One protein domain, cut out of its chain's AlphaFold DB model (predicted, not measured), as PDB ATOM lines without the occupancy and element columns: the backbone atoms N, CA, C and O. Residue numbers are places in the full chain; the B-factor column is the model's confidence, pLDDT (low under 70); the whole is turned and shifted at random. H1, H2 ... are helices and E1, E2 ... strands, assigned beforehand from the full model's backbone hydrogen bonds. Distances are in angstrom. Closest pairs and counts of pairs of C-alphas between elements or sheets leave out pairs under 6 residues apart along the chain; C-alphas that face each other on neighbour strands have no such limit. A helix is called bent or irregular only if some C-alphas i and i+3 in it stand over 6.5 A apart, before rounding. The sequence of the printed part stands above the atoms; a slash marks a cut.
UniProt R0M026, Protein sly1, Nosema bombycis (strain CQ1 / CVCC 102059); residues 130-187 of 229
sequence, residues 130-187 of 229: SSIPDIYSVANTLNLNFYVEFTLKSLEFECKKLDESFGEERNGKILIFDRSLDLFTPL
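AT A GLANCE: This is residues 130 to 187 of the 229 residues of the protein "Protein sly1" of Nosema bombycis (strain CQ1 / CVCC 102059) (UniProt R0M026). A small, flat ribbon of two parallel strands, E1 and E2, has the long helix H2 running back alongside it, mainly by E1, while the shorter H1 lies loosely near the end of H2 and the beginning of E1. After E2 the backbone leaves this body as a tail, whose residues 182 to 187 stick out and extend the long axis. The printed part has 58 residues, with two named helices and two named strands in the order H1, E1, H2, E2; the sheet order is E1, E2, all parallel, and the class is mixed, helices and strands. It is only just loose, close to compact, with a radius of gyration of the C-alphas of 12.4 A, and elongated, with spans of 38 by 22 by 17 A.

HOW THE PARTS SIT: E1, residues 146 to 150, and E2, residues 172 to 176, are parallel neighbours with 24 degrees between their directions. C-alphas 146 and 172 face each other at 4.6 A, and N 147 and O 172 are within hydrogen-bond range at 2.8 A, as are N 174 and O 147 at 2.9 A. H2, residues 153 to 165, follows E1 and completes a strand-helix-strand unit, two parallel neighbour strands with a helix between them, E1, H2, E2; its crossover is left-handed. The closest C-alphas of E1 and H2 are those of Val 148 and Asp 163, 5.7 A apart. Within 10 A, H2 has 18 pairs of C-alphas with E1 and 3 with E2. H1, residues 135 to 142, only just touches H2, with 3 pairs of C-alphas within 8 A, and H2 does so with residues 162 to 165 alone. Their closest C-alphas are those of Tyr 136 and Leu 162, 7.2 A apart, and they run the same way at a steep tilt of 41 degrees. H1 and E2 are apart. Every O i to N i+4 pair of H1 is within hydrogen-bond range, against 7 of 9 in H2.

IN THESE COORDINATES: H1 begins at C-alpha 135, (0.667, 24.664, -2.603), and measures 10.8 A from first to last C-alpha. E1 measures 12.2 A and E2 13.3 A, ending at C-alpha 176, (3.789, 33.544, -7.394). H2 measures 19.1 A from C-alpha 153, (1.254, 34.563, -18.215), to C-alpha 165; it is irregular, with C-alphas 154 and 157 7.4 A apart.

THE WHOLE: The two C-alphas farthest apart are those of Glu 168 and Leu 187, at 40.0 A. The links H1 to E1 and E1 to H2 are tight, and H2 to E2 is short. Residues 182 to 187 stand free. The printed part has no cut, its mean pLDDT is 89.5, and no printed residue is under 70.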
ATOM      1  N   SER A 130       8.002  23.457  -2.439       91.50
ATOM      2  CA  SER A 130       6.789  22.873  -3.015       91.50
ATOM      3  C   SER A 130       6.722  23.144  -4.512       91.50
ATOM      4  O   SER A 130       7.211  24.174  -4.978       91.50
ATOM      5  N   SER A 131       6.061  22.255  -5.249       90.50
ATOM      6  CA  SER A 131       5.569  22.557  -6.595       90.50
ATOM      7  C   SER A 131       4.317  23.436  -6.500       90.50
ATOM      8  O   SER A 131       3.650  23.448  -5.464       90.50
ATOM      9  N   ILE A 132       3.962  24.131  -7.585       89.06
ATOM     10  CA  ILE A 132       2.735  24.945  -7.668       89.06
ATOM     11  C   ILE A 132       1.460  24.156  -7.309       89.06
ATOM     12  O   ILE A 132       0.733  24.620  -6.433       89.06
ATOM     13  N   PRO A 133       1.177  22.966  -7.884       88.12
ATOM     14  CA  PRO A 133      -0.040  22.222  -7.533       88.12
ATOM     15  C   PRO A 133      -0.075  21.796  -6.060       88.12
ATOM     16  O   PRO A 133      -1.138  21.714  -5.449       88.12
ATOM     17  N   ASP A 134       1.094  21.573  -5.459       90.56
ATOM     18  CA  ASP A 134       1.215  21.117  -4.080       90.56
ATOM     19  C   ASP A 134       1.029  22.247  -3.052       90.56
ATOM     20  O   ASP A 134       0.890  21.972  -1.860       90.56
ATOM     21  N   ILE A 135       0.947  23.514  -3.482       91.38
ATOM     22  CA  ILE A 135       0.667  24.664  -2.603       91.38
ATOM     23  C   ILE A 135      -0.645  24.469  -1.837       91.38
ATOM     24  O   ILE A 135      -0.750  24.864  -0.673       91.38
ATOM     25  N   TYR A 136      -1.625  23.797  -2.445       91.00
ATOM     26  CA  TYR A 136      -2.858  23.412  -1.766       91.00
ATOM     27  C   TYR A 136      -2.592  22.603  -0.480       91.00
ATOM     28  O   TYR A 136      -3.230  22.822   0.547       91.00
ATOM     29  N   SER A 137      -1.584  21.727  -0.485       91.00
ATOM     30  CA  SER A 137      -1.179  20.941   0.690       91.00
ATOM     31  C   SER A 137      -0.688  21.824   1.845       91.00
ATOM     32  O   SER A 137      -0.970  21.556   3.020       91.00
ATOM     33  N   VAL A 138       0.037  22.898   1.519       91.38
ATOM     34  CA  VAL A 138       0.508  23.888   2.498       91.38
ATOM     35  C   VAL A 138      -0.686  24.622   3.095       91.38
ATOM     36  O   VAL A 138      -0.827  24.687   4.315       91.38
ATOM     37  N   ALA A 139      -1.588  25.100   2.241       90.00
ATOM     38  CA  ALA A 139      -2.806  25.796   2.636       90.00
ATOM     39  C   ALA A 139      -3.684  24.942   3.567       90.00
ATOM     40  O   ALA A 139      -4.063  25.392   4.647       90.00
ATOM     41  N   ASN A 140      -3.886  23.668   3.218       89.88
ATOM     42  CA  ASN A 140      -4.610  22.695   4.034       89.88
ATOM     43  C   ASN A 140      -3.934  22.457   5.397       89.88
ATOM     44  O   ASN A 140      -4.598  22.289   6.413       89.88
ATOM     45  N   THR A 141      -2.598  22.464   5.462       90.25
ATOM     46  CA  THR A 141      -1.878  22.320   6.745       90.25
ATOM     47  C   THR A 141      -1.994  23.564   7.629       90.25
ATOM     48  O   THR A 141      -1.902  23.481   8.853       90.25
ATOM     49  N   LEU A 142      -2.174  24.727   7.014       88.56
ATOM     50  CA  LEU A 142      -2.319  26.006   7.700       88.56
ATOM     51  C   LEU A 142      -3.785  26.382   7.961       88.56
ATOM     52  O   LEU A 142      -4.029  27.375   8.644       88.56
ATOM     53  N   ASN A 143      -4.732  25.593   7.445       88.56
ATOM     54  CA  ASN A 143      -6.164  25.882   7.432       88.56
ATOM     55  C   ASN A 143      -6.475  27.273   6.844       88.56
ATOM     56  O   ASN A 143      -7.212  28.068   7.429       88.56
ATOM     57  N   LEU A 144      -5.846  27.588   5.708       89.31
ATOM     58  CA  LEU A 144      -6.017  28.844   4.982       89.31
ATOM     59  C   LEU A 144      -6.487  28.589   3.553       89.31
ATOM     60  O   LEU A 144      -6.088  27.611   2.931       89.31
ATOM     61  N   ASN A 145      -7.237  29.546   3.014       91.06
ATOM     62  CA  ASN A 145      -7.556  29.642   1.592       91.06
ATOM     63  C   ASN A 145      -6.898  30.905   1.033       91.06
ATOM     64  O   ASN A 145      -7.098  31.998   1.578       91.06
ATOM     65  N   PHE A 146      -6.104  30.758  -0.027       92.00
ATOM     66  CA  PHE A 146      -5.313  31.848  -0.593       92.00
ATOM     67  C   PHE A 146      -5.944  32.419  -1.859       92.00
ATOM     68  O   PHE A 146      -6.407  31.674  -2.713       92.00
ATOM     69  N   TYR A 147      -5.894  33.740  -2.012       91.06
ATOM     70  CA  TYR A 147      -6.000  34.382  -3.318       91.06
ATOM     71  C   TYR A 147      -4.686  34.188  -4.065       91.06
ATOM     72  O   TYR A 147      -3.633  34.595  -3.561       91.06
ATOM     73  N   VAL A 148      -4.745  33.567  -5.240       92.44
ATOM     74  CA  VAL A 148      -3.563  33.317  -6.065       92.44
ATOM     75  C   VAL A 148      -3.332  34.502  -6.999       92.44
ATOM     76  O   VAL A 148      -4.097  34.738  -7.928       92.44
ATOM     77  N   GLU A 149      -2.249  35.243  -6.772       90.62
ATOM     78  CA  GLU A 149      -1.781  36.295  -7.677       90.62
ATOM     79  C   GLU A 149      -0.439  35.856  -8.285       90.62
ATOM     80  O   GLU A 149       0.442  35.343  -7.593       90.62
ATOM     81  N   PHE A 150      -0.264  36.044  -9.591       90.62
ATOM     82  CA  PHE A 150       0.943  35.630 -10.309       90.62
ATOM     83  C   PHE A 150       1.392  36.715 -11.286       90.62
ATOM     84  O   PHE A 150       0.586  37.495 -11.789       90.62
ATOM     85  N   THR A 151       2.697  36.773 -11.562       87.75
ATOM     86  CA  THR A 151       3.267  37.825 -12.428       87.75
ATOM     87  C   THR A 151       3.303  37.434 -13.911       87.75
ATOM     88  O   THR A 151       3.096  38.275 -14.783       87.75
ATOM     89  N   LEU A 152       3.567  36.162 -14.226       84.50
ATOM     90  CA  LEU A 152       3.804  35.699 -15.599       84.50
ATOM     91  C   LEU A 152       2.622  34.943 -16.190       84.50
ATOM     92  O   LEU A 152       2.105  34.007 -15.587       84.50
ATOM     93  N   LYS A 153       2.298  35.258 -17.446       85.62
ATOM     94  CA  LYS A 153       1.254  34.563 -18.215       85.62
ATOM     95  C   LYS A 153       1.560  33.086 -18.472       85.62
ATOM     96  O   LYS A 153       0.642  32.296 -18.619       85.62
ATOM     97  N   SER A 154       2.832  32.684 -18.506       87.12
ATOM     98  CA  SER A 154       3.205  31.273 -18.706       87.12
ATOM     99  C   SER A 154       2.703  30.356 -17.587       87.12
ATOM    100  O   SER A 154       2.428  29.188 -17.837       87.12
ATOM    101  N   LEU A 155       2.557  30.884 -16.369       85.75
ATOM    102  CA  LEU A 155       2.082  30.144 -15.200       85.75
ATOM    103  C   LEU A 155       0.561  30.233 -15.020       85.75
ATOM    104  O   LEU A 155       0.023  29.627 -14.098       85.75
ATOM    105  N   GLU A 156      -0.135  30.968 -15.889       88.88
ATOM    106  CA  GLU A 156      -1.560  31.271 -15.753       88.88
ATOM    107  C   GLU A 156      -2.420  30.009 -15.658       88.88
ATOM    108  O   GLU A 156      -3.314  29.948 -14.821       88.88
ATOM    109  N   PHE A 157      -2.132  28.991 -16.472       90.56
ATOM    110  CA  PHE A 157      -2.892  27.741 -16.472       90.56
ATOM    111  C   PHE A 157      -2.810  27.011 -15.122       90.56
ATOM    112  O   PHE A 157      -3.837  26.709 -14.516       90.56
ATOM    113  N   GLU A 158      -1.595  26.787 -14.617       88.69
ATOM    114  CA  GLU A 158      -1.374  26.107 -13.334       88.69
ATOM    115  C   GLU A 158      -1.895  26.937 -12.152       88.69
ATOM    116  O   GLU A 158      -2.496  26.394 -11.228       88.69
ATOM    117  N   CYS A 159      -1.717  28.262 -12.189       90.19
ATOM    118  CA  CYS A 159      -2.173  29.149 -11.118       90.19
ATOM    119  C   CYS A 159      -3.700  29.256 -11.063       90.19
ATOM    120  O   CYS A 159      -4.255  29.282  -9.970       90.19
ATOM    121  N   LYS A 160      -4.388  29.278 -12.213       91.00
ATOM    122  CA  LYS A 160      -5.859  29.250 -12.266       91.00
ATOM    123  C   LYS A 160      -6.414  27.940 -11.729       91.00
ATOM    124  O   LYS A 160      -7.297  27.963 -10.883       91.00
ATOM    125  N   LYS A 161      -5.831  26.810 -12.139       91.62
ATOM    126  CA  LYS A 161      -6.194  25.490 -11.609       91.62
ATOM    127  C   LYS A 161      -5.995  25.405 -10.092       91.62
ATOM    128  O   LYS A 161      -6.803  24.809  -9.386       91.62
ATOM    129  N   LEU A 162      -4.916  26.000  -9.584       90.19
ATOM    130  CA  LEU A 162      -4.676  26.105  -8.149       90.19
ATOM    131  C   LEU A 162      -5.717  27.006  -7.466       90.19
ATOM    132  O   LEU A 162      -6.217  26.643  -6.407       90.19
ATOM    133  N   ASP A 163      -6.068  28.150  -8.050       91.12
ATOM    134  CA  ASP A 163      -7.075  29.056  -7.484       91.12
ATOM    135  C   ASP A 163      -8.458  28.386  -7.400       91.12
ATOM    136  O   ASP A 163      -9.121  28.459  -6.366       91.12
ATOM    137  N   GLU A 164      -8.846  27.626  -8.427       90.62
ATOM    138  CA  GLU A 164     -10.072  26.810  -8.438       90.62
ATOM    139  C   GLU A 164     -10.113  25.762  -7.312       90.62
ATOM    140  O   GLU A 164     -11.191  25.396  -6.851       90.62
ATOM    141  N   SER A 165      -8.955  25.284  -6.836       88.06
ATOM    142  CA  SER A 165      -8.894  24.300  -5.745       88.06
ATOM    143  C   SER A 165      -9.231  24.871  -4.362       88.06
ATOM    144  O   SER A 165      -9.550  24.115  -3.442       88.06
ATOM    145  N   PHE A 166      -9.164  26.191  -4.185       89.44
ATOM    146  CA  PHE A 166      -9.460  26.844  -2.912       89.44
ATOM    147  C   PHE A 166     -10.947  27.240  -2.808       89.44
ATOM    148  O   PHE A 166     -11.560  27.648  -3.792       89.44
ATOM    149  N   GLY A 167     -11.513  27.244  -1.594       84.50
ATOM    150  CA  GLY A 167     -12.915  27.630  -1.339       84.50
ATOM    151  C   GLY A 167     -13.187  29.144  -1.316       84.50
ATOM    152  O   GLY A 167     -12.287  29.927  -1.022       84.50
ATOM    153  N   GLU A 168     -14.427  29.564  -1.595       82.62
ATOM    154  CA  GLU A 168     -14.821  30.977  -1.792       82.62
ATOM    155  C   GLU A 168     -14.391  31.929  -0.661       82.62
ATOM    156  O   GLU A 168     -13.947  33.048  -0.923       82.62
ATOM    157  N   GLU A 169     -14.468  31.479   0.595       88.50
ATOM    158  CA  GLU A 169     -13.965  32.235   1.742       88.50
ATOM    159  C   GLU A 169     -12.438  32.197   1.784       88.50
ATOM    160  O   GLU A 169     -11.818  31.163   2.051       88.50
ATOM    161  N   ARG A 170     -11.822  33.347   1.524       89.38
ATOM    162  CA  ARG A 170     -10.381  33.495   1.330       89.38
ATOM    163  C   ARG A 170      -9.793  34.392   2.414       89.38
ATOM    164  O   ARG A 170     -10.210  35.532   2.591       89.38
ATOM    165  N   ASN A 171      -8.770  33.881   3.098       89.56
ATOM    166  CA  ASN A 171      -8.210  34.491   4.311       89.56
ATOM    167  C   ASN A 171      -6.720  34.842   4.180       89.56
ATOM    168  O   ASN A 171      -6.104  35.325   5.128       89.56
ATOM    169  N   GLY A 172      -6.119  34.600   3.014       88.56
ATOM    170  CA  GLY A 172      -4.726  34.930   2.743       88.56
ATOM    171  C   GLY A 172      -4.484  35.230   1.271       88.56
ATOM    172  O   GLY A 172      -5.350  35.020   0.427       88.56
ATOM    173  N   LYS A 173      -3.280  35.701   0.956       91.12
ATOM    174  CA  LYS A 173      -2.813  35.900  -0.420       91.12
ATOM    175  C   LYS A 173      -1.525  35.127  -0.638       91.12
ATOM    176  O   LYS A 173      -0.672  35.114   0.248       91.12
ATOM    177  N   ILE A 174      -1.380  34.524  -1.811       92.50
ATOM    178  CA  ILE A 174      -0.127  33.933  -2.263       92.50
ATOM    179  C   ILE A 174       0.318  34.625  -3.546       92.50
ATOM    180  O   ILE A 174      -0.455  34.765  -4.490       92.50
ATOM    181  N   LEU A 175       1.570  35.078  -3.549       92.69
ATOM    182  CA  LEU A 175       2.190  35.738  -4.690       92.69
ATOM    183  C   LEU A 175       3.172  34.766  -5.343       92.69
ATOM    184  O   LEU A 175       4.134  34.334  -4.705       92.69
ATOM    185  N   ILE A 176       2.926  34.423  -6.605       91.81
ATOM    186  CA  ILE A 176       3.789  33.544  -7.394       91.81
ATOM    187  C   ILE A 176       4.649  34.400  -8.322       91.81
ATOM    188  O   ILE A 176       4.163  35.079  -9.235       91.81
ATOM    189  N   PHE A 177       5.954  34.334  -8.078       90.62
ATOM    190  CA  PHE A 177       6.980  35.026  -8.844       90.62
ATOM    191  C   PHE A 177       7.860  34.030  -9.591       90.62
ATOM    192  O   PHE A 177       8.027  32.885  -9.176       90.62
ATOM    193  N   ASP A 178       8.468  34.504 -10.669       87.00
ATOM    194  CA  ASP A 178       9.559  33.813 -11.345       87.00
ATOM    195  C   ASP A 178      10.896  34.435 -10.952       87.00
ATOM    196  O   ASP A 178      10.983  35.595 -10.537       87.00
ATOM    197  N   ARG A 179      11.966  33.658 -11.115       86.19
ATOM    198  CA  ARG A 179      13.321  34.070 -10.774       86.19
ATOM    199  C   ARG A 179      13.802  35.264 -11.593       86.19
ATOM    200  O   ARG A 179      14.656  36.003 -11.117       86.19
ATOM    201  N   SER A 180      13.231  35.488 -12.774       86.81
ATOM    202  CA  SER A 180      13.519  36.654 -13.616       86.81
ATOM    203  C   SER A 180      13.253  38.004 -12.938       86.81
ATOM    204  O   SER A 180      13.879  38.992 -13.319       86.81
ATOM    205  N   LEU A 181      12.403  38.055 -11.903       88.00
ATOM    206  CA  LEU A 181      12.164  39.270 -11.117       88.00
ATOM    207  C   LEU A 181      13.417  39.742 -10.362       88.00
ATOM    208  O   LEU A 181      13.584  40.936 -10.133       88.00
ATOM    209  N   ASP A 182      14.302  38.813  -9.993       89.25
ATOM    210  CA  ASP A 182      15.543  39.113  -9.287       89.25
ATOM    211  C   ASP A 182      16.637  38.088  -9.613       89.25
ATOM    212  O   ASP A 182      16.724  37.003  -9.020       89.25
ATOM    213  N   LEU A 183      17.489  38.477 -10.563       91.56
ATOM    214  CA  LEU A 183      18.643  37.705 -11.022       91.56
ATOM    215  C   LEU A 183      19.910  37.959 -10.192       91.56
ATOM    216  O   LEU A 183      20.836  37.152 -10.245       91.56
ATOM    217  N   PHE A 184      19.977  39.056  -9.435       91.00
ATOM    218  CA  PHE A 184      21.216  39.495  -8.786       91.00
ATOM    219  C   PHE A 184      21.388  38.901  -7.393       91.00
ATOM    220  O   PHE A 184      22.461  38.383  -7.089       91.00
ATOM    221  N   THR A 185      20.337  38.904  -6.570       90.50
ATOM    222  CA  THR A 185      20.364  38.318  -5.221       90.50
ATOM    223  C   THR A 185      20.943  36.899  -5.182       90.50
ATOM    224  O   THR A 185      21.851  36.686  -4.393       90.50
ATOM    225  N   PRO A 186      20.536  35.915  -6.017       88.25
ATOM    226  CA  PRO A 186      21.119  34.562  -5.956       88.25
ATOM    227  C   PRO A 186      22.623  34.503  -6.235       88.25
ATOM    228  O   PRO A 186      23.275  33.555  -5.804       88.25
ATOM    229  N   LEU A 187      23.150  35.457  -7.005       87.81
ATOM    230  CA  LEU A 187      24.558  35.509  -7.394       87.81
ATOM    231  C   LEU A 187      25.399  36.310  -6.393       87.81
ATOM    232  O   LEU A 187      26.626  36.225  -6.410       87.81
TER     233      LEU A 187